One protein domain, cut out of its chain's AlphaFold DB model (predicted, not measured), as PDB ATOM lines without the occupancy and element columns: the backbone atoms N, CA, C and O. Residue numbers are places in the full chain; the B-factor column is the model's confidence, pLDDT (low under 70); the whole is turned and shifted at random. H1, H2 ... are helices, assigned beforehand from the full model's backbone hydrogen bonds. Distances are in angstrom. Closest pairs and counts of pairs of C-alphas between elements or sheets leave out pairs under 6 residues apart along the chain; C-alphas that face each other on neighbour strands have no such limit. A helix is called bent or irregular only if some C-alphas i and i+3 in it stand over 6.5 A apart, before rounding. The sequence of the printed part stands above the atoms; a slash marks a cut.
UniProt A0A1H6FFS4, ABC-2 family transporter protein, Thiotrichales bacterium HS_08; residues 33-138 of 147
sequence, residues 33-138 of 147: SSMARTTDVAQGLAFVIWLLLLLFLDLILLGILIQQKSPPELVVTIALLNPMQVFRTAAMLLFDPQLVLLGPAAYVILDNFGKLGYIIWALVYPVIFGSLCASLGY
ATOM      1  N   SER A  33      17.846 -15.560  -0.405       86.69
ATOM      2  CA  SER A  33      17.527 -16.458   0.707       86.69
ATOM      3  C   SER A  33      17.629 -17.931   0.316       86.69
ATOM      4  O   SER A  33      18.044 -18.736   1.141       86.69
ATOM      5  N   SER A  34      17.272 -18.292  -0.920       86.75
ATOM      6  CA  SER A  34      17.381 -19.677  -1.404       86.75
ATOM      7  C   SER A  34      18.830 -20.137  -1.618       86.75
ATOM      8  O   SER A  34      19.104 -21.332  -1.600       86.75
ATOM      9  N   MET A  35      19.762 -19.198  -1.822       84.69
ATOM     10  CA  MET A  35      21.183 -19.486  -2.060       84.69
ATOM     11  C   MET A  35      22.037 -19.381  -0.792       84.69
ATOM     12  O   MET A  35      23.097 -20.006  -0.697       84.69
ATOM     13  N   ALA A  36      21.625 -18.548   0.162       86.88
ATOM     14  CA  ALA A  36      22.392 -18.267   1.362       86.88
ATOM     15  C   ALA A  36      22.314 -19.422   2.370       86.88
ATOM     16  O   ALA A  36      21.249 -19.948   2.670       86.88
ATOM     17  N   ARG A  37      23.468 -19.783   2.943       83.75
ATOM     18  CA  ARG A  37      23.566 -20.840   3.965       83.75
ATOM     19  C   ARG A  37      23.193 -20.362   5.371       83.75
ATOM     20  O   ARG A  37      22.892 -21.185   6.226       83.75
ATOM     21  N   THR A  38      23.249 -19.053   5.616       88.88
ATOM     22  CA  THR A  38      22.918 -18.422   6.900       88.88
ATOM     23  C   THR A  38      22.206 -17.091   6.676       88.88
ATOM     24  O   THR A  38      22.348 -16.463   5.622       88.88
ATOM     25  N   THR A  39      21.467 -16.638   7.688       88.00
ATOM     26  CA  THR A  39      20.769 -15.343   7.685       88.00
ATOM     27  C   THR A  39      21.734 -14.165   7.557       88.00
ATOM     28  O   THR A  39      21.438 -13.220   6.828       88.00
ATOM     29  N   ASP A  40      22.918 -14.247   8.172       90.06
ATOM     30  CA  ASP A  40      23.948 -13.202   8.082       90.06
ATOM     31  C   ASP A  40      24.477 -13.040   6.650       90.06
ATOM     32  O   ASP A  40      24.622 -11.923   6.150       90.06
ATOM     33  N   VAL A  41      24.705 -14.159   5.949       90.50
ATOM     34  CA  VAL A  41      25.144 -14.149   4.545       90.50
ATOM     35  C   VAL A  41      24.029 -13.639   3.634       90.50
ATOM     36  O   VAL A  41      24.305 -12.862   2.722       90.50
ATOM     37  N   ALA A  42      22.772 -14.019   3.889       89.56
ATOM     38  CA  ALA A  42      21.627 -13.537   3.118       89.56
ATOM     39  C   ALA A  42      21.482 -12.012   3.217       89.56
ATOM     40  O   ALA A  42      21.347 -11.332   2.199       89.56
ATOM     41  N   GLN A  43      21.567 -11.465   4.431       89.50
ATOM     42  CA  GLN A  43      21.473 -10.026   4.660       89.50
ATOM     43  C   GLN A  43      22.658  -9.278   4.034       89.50
ATOM     44  O   GLN A  43      22.458  -8.250   3.383       89.50
ATOM     45  N   GLY A  44      23.877  -9.813   4.168       92.12
ATOM     46  CA  GLY A  44      25.067  -9.255   3.526       92.12
ATOM     47  C   GLY A  44      24.947  -9.218   2.000       92.12
ATOM     48  O   GLY A  44      25.187  -8.182   1.385       92.12
ATOM     49  N   LEU A  45      24.506 -10.318   1.381       92.75
ATOM     50  CA  LEU A  45      24.291 -10.398  -0.066       92.75
ATOM     51  C   LEU A  45      23.190  -9.450  -0.540       92.75
ATOM     52  O   LEU A  45      23.383  -8.755  -1.535       92.75
ATOM     53  N   ALA A  46      22.063  -9.377   0.173       90.31
ATOM     54  CA  ALA A  46      20.981  -8.454  -0.157       90.31
ATOM     55  C   ALA A  46      21.467  -6.997  -0.144       90.31
ATOM     56  O   ALA A  46      21.175  -6.234  -1.066       90.31
ATOM     57  N   PHE A  47      22.273  -6.630   0.857       90.31
ATOM     58  CA  PHE A  47      22.858  -5.299   0.960       90.31
ATOM     59  C   PHE A  47      23.864  -5.008  -0.163       90.31
ATOM     60  O   PHE A  47      23.815  -3.940  -0.771       90.31
ATOM     61  N   VAL A  48      24.739  -5.962  -0.493       91.75
ATOM     62  CA  VAL A  48      25.708  -5.820  -1.592       91.75
ATOM     63  C   VAL A  48      25.008  -5.709  -2.947       91.75
ATOM     64  O   VAL A  48      25.378  -4.853  -3.744       91.75
ATOM     65  N   ILE A  49      23.979  -6.520  -3.211       90.81
ATOM     66  CA  ILE A  49      23.188  -6.446  -4.450       90.81
ATOM     67  C   ILE A  49      22.494  -5.090  -4.558       90.81
ATOM     68  O   ILE A  49      22.527  -4.465  -5.616       90.81
ATOM     69  N   TRP A  50      21.906  -4.610  -3.461       90.38
ATOM     70  CA  TRP A  50      21.298  -3.285  -3.416       90.38
ATOM     71  C   TRP A  50      22.324  -2.174  -3.697       90.38
ATOM     72  O   TRP A  50      22.071  -1.311  -4.536       90.38
ATOM     73  N   LEU A  51      23.504  -2.226  -3.067       90.00
ATOM     74  CA  LEU A  51      24.589  -1.277  -3.325       90.00
ATOM     75  C   LEU A  51      25.083  -1.339  -4.767       90.00
ATOM     76  O   LEU A  51      25.354  -0.299  -5.355       90.00
ATOM     77  N   LEU A  52      25.196  -2.530  -5.351       88.12
ATOM     78  CA  LEU A  52      25.614  -2.699  -6.737       88.12
ATOM     79  C   LEU A  52      24.579  -2.087  -7.687       88.12
ATOM     80  O   LEU A  52      24.942  -1.330  -8.583       88.12
ATOM     81  N   LEU A  53      23.291  -2.343  -7.450       85.62
ATOM     82  CA  LEU A  53      22.199  -1.746  -8.220       85.62
ATOM     83  C   LEU A  53      22.186  -0.218  -8.129       85.62
ATOM     84  O   LEU A  53      21.856   0.432  -9.118       85.62
ATOM     85  N   LEU A  54      22.518   0.346  -6.967       85.81
ATOM     86  CA  LEU A  54      22.511   1.789  -6.746       85.81
ATOM     87  C   LEU A  54      23.813   2.434  -7.241       85.81
ATOM     88  O   LEU A  54      23.812   3.207  -8.189       85.81
ATOM     89  N   LEU A  55      24.942   2.103  -6.623       85.50
ATOM     90  CA  LEU A  55      26.200   2.828  -6.786       85.50
ATOM     91  C   LEU A  55      26.898   2.514  -8.111       85.50
ATOM     92  O   LEU A  55      27.414   3.424  -8.754       85.50
ATOM     93  N   PHE A  56      26.912   1.252  -8.545       77.94
ATOM     94  CA  PHE A  56      27.643   0.861  -9.756       77.94
ATOM     95  C   PHE A  56      27.027   1.494 -11.007       77.94
ATOM     96  O   PHE A  56      27.731   2.006 -11.873       77.94
ATOM     97  N   LEU A  57      25.698   1.515 -11.064       79.19
ATOM     98  CA  LEU A  57      24.955   2.115 -12.158       79.19
ATOM     99  C   LEU A  57      25.064   3.647 -12.163       79.19
ATOM    100  O   LEU A  57      25.358   4.223 -13.208       79.19
ATOM    101  N   ASP A  58      24.872   4.298 -11.009       80.56
ATOM    102  CA  ASP A  58      25.017   5.754 -10.877       80.56
ATOM    103  C   ASP A  58      26.434   6.212 -11.294       80.56
ATOM    104  O   ASP A  58      26.577   7.193 -12.030       80.56
ATOM    105  N   LEU A  59      27.481   5.453 -10.940       82.56
ATOM    106  CA  LEU A  59      28.853   5.712 -11.393       82.56
ATOM    107  C   LEU A  59      29.056   5.479 -12.896       82.56
ATOM    108  O   LEU A  59      29.744   6.276 -13.536       82.56
ATOM    109  N   ILE A  60      28.470   4.425 -13.475       80.25
ATOM    110  CA  ILE A  60      28.535   4.177 -14.923       80.25
ATOM    111  C   ILE A  60      27.906   5.344 -15.684       80.25
ATOM    112  O   ILE A  60      28.520   5.876 -16.604       80.25
ATOM    113  N   LEU A  61      26.710   5.781 -15.289       76.12
ATOM    114  CA  LEU A  61      26.029   6.894 -15.951       76.12
ATOM    115  C   LEU A  61      26.829   8.182 -15.840       76.12
ATOM    116  O   LEU A  61      26.991   8.872 -16.842       76.12
ATOM    117  N   LEU A  62      27.345   8.491 -14.646       79.31
ATOM    118  CA  LEU A  62      28.195   9.657 -14.430       79.31
ATOM    119  C   LEU A  62      29.436   9.592 -15.330       79.31
ATOM    120  O   LEU A  62      29.765  10.571 -15.996       79.31
ATOM    121  N   GLY A  63      30.084   8.429 -15.408       79.31
ATOM    122  CA  GLY A  63      31.227   8.207 -16.289       79.31
ATOM    123  C   GLY A  63      30.894   8.424 -17.767       79.31
ATOM    124  O   GLY A  63      31.664   9.062 -18.486       79.31
ATOM    125  N   ILE A  64      29.729   7.954 -18.220       72.75
ATOM    126  CA  ILE A  64      29.270   8.117 -19.607       72.75
ATOM    127  C   ILE A  64      28.900   9.579 -19.906       72.75
ATOM    128  O   ILE A  64      29.219  10.072 -20.990       72.75
ATOM    129  N   LEU A  65      28.280  10.281 -18.953       72.38
ATOM    130  CA  LEU A  65      27.945  11.708 -19.042       72.38
ATOM    131  C   LEU A  65      29.200  12.587 -19.142       72.38
ATOM    132  O   LEU A  65      29.237  13.512 -19.953       72.38
ATOM    133  N   ILE A  66      30.247  12.280 -18.368       77.06
ATOM    134  CA  ILE A  66      31.522  13.019 -18.391       77.06
ATOM    135  C   ILE A  66      32.247  12.856 -19.733       77.06
ATOM    136  O   ILE A  66      32.902  13.793 -20.188       77.06
ATOM    137  N   GLN A  67      32.116  11.708 -20.407       74.81
ATOM    138  CA  GLN A  67      32.796  11.471 -21.685       74.81
ATOM    139  C   GLN A  67      32.319  12.376 -22.841       74.81
ATOM    140  O   GLN A  67      32.992  12.395 -23.868       74.81
ATOM    141  N   GLN A  68      31.205  13.118 -22.704       62.41
ATOM    142  CA  GLN A  68      30.617  14.073 -23.678       62.41
ATOM    143  C   GLN A  68      30.480  13.610 -25.153       62.41
ATOM    144  O   GLN A  68      30.036  14.376 -26.003       62.41
ATOM    145  N   LYS A  69      30.813  12.356 -25.480       61.00
ATOM    146  CA  LYS A  69      30.784  11.768 -26.834       61.00
ATOM    147  C   LYS A  69      29.895  10.531 -26.944       61.00
ATOM    148  O   LYS A  69      29.861   9.888 -27.990       61.00
ATOM    149  N   SER A  70      29.203  10.176 -25.871       60.75
ATOM    150  CA  SER A  70      28.407   8.957 -25.825       60.75
ATOM    151  C   SER A  70      27.032   9.201 -26.446       60.75
ATOM    152  O   SER A  70      26.381  10.183 -26.081       60.75
ATOM    153  N   PRO A  71      26.564   8.331 -27.359       70.12
ATOM    154  CA  PRO A  71      25.229   8.462 -27.919       70.12
ATOM    155  C   PRO A  71      24.186   8.371 -26.786       70.12
ATOM    156  O   PRO A  71      24.254   7.444 -25.968       70.12
ATOM    157  N   PRO A  72      23.218   9.307 -26.715       66.50
ATOM    158  CA  PRO A  72      22.182   9.342 -25.677       66.50
ATOM    159  C   PRO A  72      21.407   8.025 -25.529       66.50
ATOM    160  O   PRO A  72      20.980   7.660 -24.437       66.50
ATOM    161  N   GLU A  73      21.271   7.282 -26.625       70.06
ATOM    162  CA  GLU A  73      20.588   5.990 -26.705       70.06
ATOM    163  C   GLU A  73      21.242   4.918 -25.819       70.06
ATOM    164  O   GLU A  73      20.539   4.154 -25.154       70.06
ATOM    165  N   LEU A  74      22.580   4.888 -25.737       72.75
ATOM    166  CA  LEU A  74      23.294   3.944 -24.868       72.75
ATOM    167  C   LEU A  74      23.061   4.264 -23.390       72.75
ATOM    168  O   LEU A  74      22.845   3.354 -22.591       72.75
ATOM    169  N   VAL A  75      23.048   5.552 -23.035       72.75
ATOM    170  CA  VAL A  75      22.763   6.009 -21.664       72.75
ATOM    171  C   VAL A  75      21.365   5.567 -21.246       72.75
ATOM    172  O   VAL A  75      21.188   4.998 -20.171       72.75
ATOM    173  N   VAL A  76      20.374   5.791 -22.114       72.50
ATOM    174  CA  VAL A  76      18.976   5.423 -21.857       72.50
ATOM    175  C   VAL A  76      18.813   3.908 -21.772       72.50
ATOM    176  O   VAL A  76      18.129   3.428 -20.876       72.50
ATOM    177  N   THR A  77      19.475   3.138 -22.637       74.69
ATOM    178  CA  THR A  77      19.397   1.669 -22.611       74.69
ATOM    179  C   THR A  77      19.957   1.100 -21.308       74.69
ATOM    180  O   THR A  77      19.311   0.273 -20.668       74.69
ATOM    181  N   ILE A  78      21.122   1.583 -20.865       76.06
ATOM    182  CA  ILE A  78      21.719   1.176 -19.583       76.06
ATOM    183  C   ILE A  78      20.806   1.575 -18.419       76.06
ATOM    184  O   ILE A  78      20.598   0.782 -17.500       76.06
ATOM    185  N   ALA A  79      20.204   2.764 -18.487       76.50
ATOM    186  CA  ALA A  79      19.261   3.221 -17.478       76.50
ATOM    187  C   ALA A  79      17.987   2.370 -17.410       76.50
ATOM    188  O   ALA A  79      17.476   2.109 -16.322       76.50
ATOM    189  N   LEU A  80      17.492   1.911 -18.561       76.50
ATOM    190  CA  LEU A  80      16.305   1.066 -18.685       76.50
ATOM    191  C   LEU A  80      16.517  -0.363 -18.170       76.50
ATOM    192  O   LEU A  80      15.550  -1.012 -17.778       76.50
ATOM    193  N   LEU A  81      17.759  -0.854 -18.151       80.31
ATOM    194  CA  LEU A  81      18.084  -2.189 -17.646       80.31
ATOM    195  C   LEU A  81      17.988  -2.287 -16.118       80.31
ATOM    196  O   LEU A  81      17.787  -3.377 -15.583       80.31
ATOM    197  N   ASN A  82      18.121  -1.179 -15.390       84.25
ATOM    198  CA  ASN A  82      18.106  -1.219 -13.934       84.25
ATOM    199  C   ASN A  82      16.732  -0.822 -13.362       84.25
ATOM    200  O   ASN A  82      16.314   0.330 -13.520       84.25
ATOM    201  N   PRO A  83      16.054  -1.710 -12.610       83.94
ATOM    202  CA  PRO A  83      14.733  -1.416 -12.055       83.94
ATOM    203  C   PRO A  83      14.728  -0.219 -11.086       83.94
ATOM    204  O   PRO A  83      13.753   0.530 -11.053       83.94
ATOM    205  N   MET A  84      15.816   0.016 -10.339       85.38
ATOM    206  CA  MET A  84      15.936   1.164  -9.428       85.38
ATOM    207  C   MET A  84      15.996   2.490 -10.179       85.38
ATOM    208  O   MET A  84      15.391   3.477  -9.755       85.38
ATOM    209  N   GLN A  85      16.720   2.522 -11.297       86.00
ATOM    210  CA  GLN A  85      16.846   3.746 -12.071       86.00
ATOM    211  C   GLN A  85      15.571   4.051 -12.840       86.00
ATOM    212  O   GLN A  85      15.137   5.197 -12.806       86.00
ATOM    213  N   VAL A  86      14.943   3.036 -13.440       84.94
ATOM    214  CA  VAL A  86      13.637   3.167 -14.097       84.94
ATOM    215  C   VAL A  86      12.579   3.703 -13.130       84.94
ATOM    216  O   VAL A  86      11.805   4.590 -13.486       84.94
ATOM    217  N   PHE A  87      12.563   3.220 -11.883       85.75
ATOM    218  CA  PHE A  87      11.685   3.765 -10.849       85.75
ATOM    219  C   PHE A  87      11.992   5.242 -10.556       85.75
ATOM    220  O   PHE A  87      11.080   6.069 -10.525       85.75
ATOM    221  N   ARG A  88      13.273   5.590 -10.364       84.19
ATOM    222  CA  ARG A  88      13.709   6.956 -10.031       84.19
ATOM    223  C   ARG A  88      13.300   7.955 -11.115       84.19
ATOM    224  O   ARG A  88      12.695   8.978 -10.811       84.19
ATOM    225  N   THR A  89      13.588   7.650 -12.373       81.12
ATOM    226  CA  THR A  89      13.242   8.495 -13.523       81.12
ATOM    227  C   THR A  89      11.733   8.572 -13.750       81.12
ATOM    228  O   THR A  89      11.230   9.652 -14.052       81.12
ATOM    229  N   ALA A  90      10.985   7.479 -13.558       82.75
ATOM    230  CA  ALA A  90       9.527   7.487 -13.683       82.75
ATOM    231  C   ALA A  90       8.866   8.340 -12.593       82.75
ATOM    232  O   ALA A  90       7.955   9.112 -12.889       82.75
ATOM    233  N   ALA A  91       9.360   8.258 -11.353       82.94
ATOM    234  CA  ALA A  91       8.912   9.117 -10.264       82.94
ATOM    235  C   ALA A  91       9.204  10.597 -10.565       82.94
ATOM    236  O   ALA A  91       8.315  11.435 -10.428       82.94
ATOM    237  N   MET A  92      10.408  10.924 -11.052       80.81
ATOM    238  CA  MET A  92      10.749  12.294 -11.458       80.81
ATOM    239  C   MET A  92       9.841  12.799 -12.587       80.81
ATOM    240  O   MET A  92       9.334  13.910 -12.500       80.81
ATOM    241  N   LEU A  93       9.552  11.976 -13.599       78.81
ATOM    242  CA  LEU A  93       8.662  12.324 -14.716       78.81
ATOM    243  C   LEU A  93       7.190  12.515 -14.292       78.81
ATOM    244  O   LEU A  93       6.433  13.259 -14.931       78.81
ATOM    245  N   LEU A  94       6.768  11.815 -13.234       77.38
ATOM    246  CA  LEU A  94       5.428  11.910 -12.659       77.38
ATOM    247  C   LEU A  94       5.227  13.232 -11.903       77.38
ATOM    248  O   LEU A  94       4.154  13.829 -12.022       77.38
ATOM    249  N   PHE A  95       6.250  13.688 -11.170       75.25
ATOM    250  CA  PHE A  95       6.201  14.904 -10.347       75.25
ATOM    251  C   PHE A  95       6.703  16.171 -11.055       75.25
ATOM    252  O   PHE A  95       6.201  17.250 -10.753       75.25
ATOM    253  N   ASP A  96       7.617  16.058 -12.022       71.25
ATOM    254  CA  ASP A  96       8.091  17.164 -12.861       71.25
ATOM    255  C   ASP A  96       7.856  16.865 -14.357       71.25
ATOM    256  O   ASP A  96       8.701  16.290 -15.055       71.25
ATOM    257  N   PRO A  97       6.680  17.257 -14.884       61.25
ATOM    258  CA  PRO A  97       6.350  17.142 -16.298       61.25
ATOM    259  C   PRO A  97       7.149  18.056 -17.224       61.25
ATOM    260  O   PRO A  97       7.038  17.868 -18.432       61.25
ATOM    261  N   GLN A  98       7.850  19.077 -16.718       53.28
ATOM    262  CA  GLN A  98       8.437  20.117 -17.568       53.28
ATOM    263  C   GLN A  98       9.794  19.709 -18.159       53.28
ATOM    264  O   GLN A  98      10.400  20.507 -18.867       53.28
ATOM    265  N   LEU A  99      10.265  18.476 -17.915       54.97
ATOM    266  CA  LEU A  99      11.538  17.920 -18.414       54.97
ATOM    267  C   LEU A  99      12.790  18.742 -18.019       54.97
ATOM    268  O   LEU A  99      13.903  18.382 -18.405       54.97
ATOM    269  N   VAL A 100      12.640  19.793 -17.201       51.16
ATOM    270  CA  VAL A 100      13.711  20.724 -16.800       51.16
ATOM    271  C   VAL A 100      14.818  19.995 -16.033       51.16
ATOM    272  O   VAL A 100      15.995  20.281 -16.232       51.16
ATOM    273  N   LEU A 101      14.460  19.005 -15.211       47.22
ATOM    274  CA  LEU A 101      15.403  18.213 -14.410       47.22
ATOM    275  C   LEU A 101      16.009  17.006 -15.146       47.22
ATOM    276  O   LEU A 101      16.927  16.376 -14.628       47.22
ATOM    277  N   LEU A 102      15.484  16.648 -16.320       55.94
ATOM    278  CA  LEU A 102      15.729  15.344 -16.953       55.94
ATOM    279  C   LEU A 102      16.593  15.470 -18.232       55.94
ATOM    280  O   LEU A 102      17.145  14.482 -18.719       55.94
ATOM    281  N   GLY A 103      16.812  16.703 -18.710       60.91
ATOM    282  CA  GLY A 103      17.811  17.035 -19.730       60.91
ATOM    283  C   GLY A 103      17.573  16.348 -21.090       60.91
ATOM    284  O   GLY A 103      16.450  15.946 -21.395       60.91
ATOM    285  N   PRO A 104      18.611  16.179 -21.932       59.38
ATOM    286  CA  PRO A 104      18.476  15.558 -23.256       59.38
ATOM    287  C   PRO A 104      18.020  14.088 -23.216       59.38
ATOM    288  O   PRO A 104      17.411  13.608 -24.170       59.38
ATOM    289  N   ALA A 105      18.243  13.379 -22.105       57.25
ATOM    290  CA  ALA A 105      17.771  12.003 -21.917       57.25
ATOM    291  C   ALA A 105      16.236  11.907 -21.890       57.25
ATOM    292  O   ALA A 105      15.658  10.916 -22.331       57.25
ATOM    293  N   ALA A 106      15.570  12.960 -21.420       57.03
ATOM    294  CA  ALA A 106      14.120  13.041 -21.356       57.03
ATOM    295  C   ALA A 106      13.471  13.080 -22.739       57.03
ATOM    296  O   ALA A 106      12.451  12.430 -22.953       57.03
ATOM    297  N   TYR A 107      14.098  13.804 -23.670       56.59
ATOM    298  CA  TYR A 107      13.642  13.903 -25.053       56.59
ATOM    299  C   TYR A 107      13.733  12.553 -25.759       56.59
ATOM    300  O   TYR A 107      12.762  12.144 -26.377       56.59
ATOM    301  N   VAL A 108      14.824  11.802 -25.574       58.44
ATOM    302  CA  VAL A 108      14.996  10.464 -26.177       58.44
ATOM    303  C   VAL A 108      13.981   9.456 -25.633       58.44
ATOM    304  O   VAL A 108      13.453   8.637 -26.387       58.44
ATOM    305  N   ILE A 109      13.674   9.518 -24.333       60.69
ATOM    306  CA  ILE A 109      12.659   8.659 -23.710       60.69
ATOM    307  C   ILE A 109      11.256   9.025 -24.213       60.69
ATOM    308  O   ILE A 109      10.470   8.131 -24.526       60.69
ATOM    309  N   LEU A 110      10.932  10.319 -24.313       60.59
ATOM    310  CA  LEU A 110       9.627  10.762 -24.807       60.59
ATOM    311  C   LEU A 110       9.436  10.479 -26.303       60.59
ATOM    312  O   LEU A 110       8.331  10.089 -26.668       60.59
ATOM    313  N   ASP A 111      10.480  10.615 -27.125       62.34
ATOM    314  CA  ASP A 111      10.425  10.332 -28.569       62.34
ATOM    315  C   ASP A 111      10.225   8.841 -28.862       62.34
ATOM    316  O   ASP A 111       9.490   8.487 -29.780       62.34
ATOM    317  N   ASN A 112      10.844   7.953 -28.074       62.53
ATOM    318  CA  ASN A 112      10.759   6.508 -28.315       62.53
ATOM    319  C   ASN A 112       9.561   5.837 -27.625       62.53
ATOM    320  O   ASN A 112       8.940   4.949 -28.204       62.53
ATOM    321  N   PHE A 113       9.237   6.218 -26.383       62.75
ATOM    322  CA  PHE A 113       8.223   5.527 -25.567       62.75
ATOM    323  C   PHE A 113       6.963   6.356 -25.305       62.75
ATOM    324  O   PHE A 113       5.904   5.798 -25.005       62.75
ATOM    325  N   GLY A 114       7.057   7.685 -25.357       66.00
ATOM    326  CA  GLY A 114       6.027   8.572 -24.832       66.00
ATOM    327  C   GLY A 114       5.895   8.503 -23.302       66.00
ATOM    328  O   GLY A 114       6.280   7.541 -22.633       66.00
ATOM    329  N   LYS A 115       5.308   9.549 -22.710       68.31
ATOM    330  CA  LYS A 115       5.210   9.701 -21.245       68.31
ATOM    331  C   LYS A 115       4.468   8.539 -20.565       68.31
ATOM    332  O   LYS A 115       4.903   8.042 -19.531       68.31
ATOM    333  N   LEU A 116       3.354   8.103 -21.158       70.50
ATOM    334  CA  LEU A 116       2.554   6.989 -20.640       70.50
ATOM    335  C   LEU A 116       3.234   5.635 -20.860       70.50
ATOM    336  O   LEU A 116       3.203   4.800 -19.958       70.50
ATOM    337  N   GLY A 117       3.886   5.430 -22.010       76.19
ATOM    338  CA  GLY A 117       4.610   4.191 -22.297       76.19
ATOM    339  C   GLY A 117       5.749   3.960 -21.308       76.19
ATOM    340  O   GLY A 117       5.910   2.848 -20.810       76.19
ATOM    341  N   TYR A 118       6.459   5.025 -20.924       78.94
ATOM    342  CA  TYR A 118       7.507   4.937 -19.909       78.94
ATOM    343  C   TYR A 118       6.975   4.576 -18.516       78.94
ATOM    344  O   TYR A 118       7.563   3.743 -17.833       78.94
ATOM    345  N   ILE A 119       5.848   5.161 -18.092       77.38
ATOM    346  CA  ILE A 119       5.231   4.842 -16.792       77.38
ATOM    347  C   ILE A 119       4.768   3.380 -16.758       77.38
ATOM    348  O   ILE A 119       4.991   2.687 -15.767       77.38
ATOM    349  N   ILE A 120       4.164   2.889 -17.845       82.56
ATOM    350  CA  ILE A 120       3.758   1.481 -17.959       82.56
ATOM    351  C   ILE A 120       4.989   0.573 -17.923       82.56
ATOM    352  O   ILE A 120       4.996  -0.408 -17.182       82.56
ATOM    353  N   TRP A 121       6.050   0.917 -18.657       82.38
ATOM    354  CA  TRP A 121       7.310   0.174 -18.625       82.38
ATOM    355  C   TRP A 121       7.899   0.118 -17.213       82.38
ATOM    356  O   TRP A 121       8.278  -0.951 -16.741       82.38
ATOM    357  N   ALA A 122       7.895   1.245 -16.500       83.75
ATOM    358  CA  ALA A 122       8.392   1.346 -15.134       83.75
ATOM    359  C   ALA A 122       7.577   0.553 -14.105       83.75
ATOM    360  O   ALA A 122       8.103   0.219 -13.047       83.75
ATOM    361  N   LEU A 123       6.323   0.220 -14.408       85.25
ATOM    362  CA  LEU A 123       5.503  -0.677 -13.594       85.25
ATOM    363  C   LEU A 123       5.732  -2.145 -13.958       85.25
ATOM    364  O   LEU A 123       5.922  -2.986 -13.084       85.25
ATOM    365  N   VAL A 124       5.717  -2.457 -15.253       87.31
ATOM    366  CA  VAL A 124       5.759  -3.834 -15.752       87.31
ATOM    367  C   VAL A 124       7.149  -4.445 -15.583       87.31
ATOM    368  O   VAL A 124       7.267  -5.586 -15.140       87.31
ATOM    369  N   TYR A 125       8.208  -3.689 -15.880       85.69
ATOM    370  CA  TYR A 125       9.578  -4.193 -15.860       85.69
ATOM    371  C   TYR A 125      10.023  -4.698 -14.471       85.69
ATOM    372  O   TYR A 125      10.440  -5.857 -14.386       85.69
ATOM    373  N   PRO A 126       9.875  -3.934 -13.363       87.56
ATOM    374  CA  PRO A 126      10.254  -4.419 -12.034       87.56
ATOM    375  C   PRO A 126       9.406  -5.606 -11.564       87.56
ATOM    376  O   PRO A 126       9.921  -6.496 -10.890       87.56
ATOM    377  N   VAL A 127       8.121  -5.655 -11.938       88.44
ATOM    378  CA  VAL A 127       7.231  -6.773 -11.586       88.44
ATOM    379  C   VAL A 127       7.662  -8.053 -12.295       88.44
ATOM    380  O   VAL A 127       7.796  -9.090 -11.643       88.44
ATOM    381  N   ILE A 128       7.941  -7.988 -13.602       89.62
ATOM    382  CA  ILE A 128       8.447  -9.135 -14.367       89.62
ATOM    383  C   ILE A 128       9.788  -9.589 -13.789       89.62
ATOM    384  O   ILE A 128       9.932 -10.765 -13.457       89.62
ATOM    385  N   PHE A 129      10.736  -8.671 -13.593       88.44
ATOM    386  CA  PHE A 129      12.051  -8.998 -13.039       88.44
ATOM    387  C   PHE A 129      11.947  -9.638 -11.645       88.44
ATOM    388  O   PHE A 129      12.516 -10.703 -11.405       88.44
ATOM    389  N   GLY A 130      11.142  -9.057 -10.752       87.75
ATOM    390  CA  GLY A 130      10.862  -9.614  -9.430       87.75
ATOM    391  C   GLY A 130      10.245 -11.007  -9.484       87.75
ATOM    392  O   GLY A 130      10.688 -11.909  -8.777       87.75
ATOM    393  N   SER A 131       9.253 -11.213 -10.354       89.06
ATOM    394  CA  SER A 131       8.602 -12.515 -10.528       89.06
ATOM    395  C   SER A 131       9.554 -13.588 -11.069       89.06
ATOM    396  O   SER A 131       9.495 -14.734 -10.620       89.06
ATOM    397  N   LEU A 132      10.476 -13.219 -11.967       90.12
ATOM    398  CA  LEU A 132      11.526 -14.105 -12.469       90.12
ATOM    399  C   LEU A 132      12.494 -14.493 -11.348       90.12
ATOM    400  O   LEU A 132      12.739 -15.681 -11.149       90.12
ATOM    401  N   CYS A 133      12.985 -13.524 -10.568       87.31
ATOM    402  CA  CYS A 133      13.846 -13.799  -9.414       87.31
ATOM    403  C   CYS A 133      13.150 -14.693  -8.378       87.31
ATOM    404  O   CYS A 133      13.742 -15.671  -7.923       87.31
ATOM    405  N   ALA A 134      11.881 -14.421  -8.062       86.44
ATOM    406  CA  ALA A 134      11.095 -15.233  -7.137       86.44
ATOM    407  C   ALA A 134      10.902 -16.670  -7.653       86.44
ATOM    408  O   ALA A 134      11.078 -17.628  -6.901       86.44
ATOM    409  N   SER A 135      10.589 -16.829  -8.942       86.38
ATOM    410  CA  SER A 135      10.404 -18.139  -9.578       86.38
ATOM    411  C   SER A 135      11.698 -18.952  -9.592       86.38
ATOM    412  O   SER A 135      11.680 -20.149  -9.304       86.38
ATOM    413  N   LEU A 136      12.831 -18.303  -9.878       86.94
ATOM    414  CA  LEU A 136      14.154 -18.922  -9.811       86.94
ATOM    415  C   LEU A 136      14.514 -19.329  -8.380       86.94
ATOM    416  O   LEU A 136      14.982 -20.447  -8.181       86.94
ATOM    417  N   GLY A 137      14.240 -18.473  -7.391       83.06
ATOM    418  CA  GLY A 137      14.454 -18.790  -5.977       83.06
ATOM    419  C   GLY A 137      13.626 -19.993  -5.526       83.06
ATOM    420  O   GLY A 137      14.151 -20.911  -4.901       83.06
ATOM    421  N   TYR A 138      12.353 -20.048  -5.927       84.12
ATOM    422  CA  TYR A 138      11.482 -21.193  -5.662       84.12
ATOM    423  C   TYR A 138      11.986 -22.484  -6.325       84.12
ATOM    424  O   TYR A 138      11.989 -23.550  -5.710       84.12
TER     425      TYR A 138
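This is residues 33 to 138 of the 147 residues of the protein "ABC-2 family transporter protein" of Thiotrichales bacterium HS_08 (UniProt A0A1H6FFS4). Two long helices, H1 and the arm H4b of the bent helix H4, run lengthwise in roughly opposite ways like the prongs of a fork, with a gap between them at the end where the first and last printed residues lie. Toward the other end the short helices H2 and H3 lie in the space between the prongs, and the arm H4a crosses the end of H2 there, touching H2 but apart from H1. The printed part has 106 residues with four named helices, H1, H2, H3 and H4 in chain order, and no named strand; its class is all helix. It is loose, with a radius of gyration of the C-alphas of 16.1 A, and elongated, spanning 47 by 30 by 22 A.

Start with the longest helix, H4, residues 103 to 138. By its hydrogen bonds it was assigned as one helix, but it is bent: C-alphas 112 and 115 are 9.5 A apart. Its arm H4a covers residues 103 to 112; H4b covers residues 115 to 138, 35.2 A long, ending at C-alpha 138 at (11.482, -21.193, -5.662). Find C-alpha 39 at (20.769, -15.343, 7.685); from there H1 runs 40.0 A to residue 66. H1 is neither bent nor irregular, but only just: C-alphas 53 and 56 are 6.2 A apart. H2 is residues 72 to 81, 14.6 A, and H3 is residues 83 to 95, 18.5 A.

Look first at H4b, whose residues 115 to 126 alone touch H3, at a shallow tilt of 28 degrees, opposite ways; the closest C-alphas are those of Pro 83 and Pro 126, 5.4 A apart. H4a and H4b are about perpendicular at 83 degrees and touch only at the corner, only just, with 3 pairs of C-alphas within 8 A. H4a touches H2 about perpendicular at 75 degrees, the C-alphas of Pro 72 and Ala 105 being closest at 6.4 A. H1, with residues 57 to 64 alone, touches H2 in a helical hairpin at a shallow tilt of 9 degrees, opposite ways; C-alphas 61 and 75 are closest at 6.6 A. H1 and H3 are close but not clearly touching, and H1 is apart from H4b. In H2 and H3 every O i to N i+4 pair is within hydrogen-bond range; in H1 23 of 24 are, in H4a 5 of 6, in H4b 18 of 20.

The C-alphas farthest apart are those of Arg 37 and Gln 98, 48.7 A. The printed part has no cut and no long link; residues 66 to 71, of which 66 belongs to H1, stand free. Mean pLDDT of the printed part is 77.8, and residues 68 to 70, 72 and 97 to 115 are under 70.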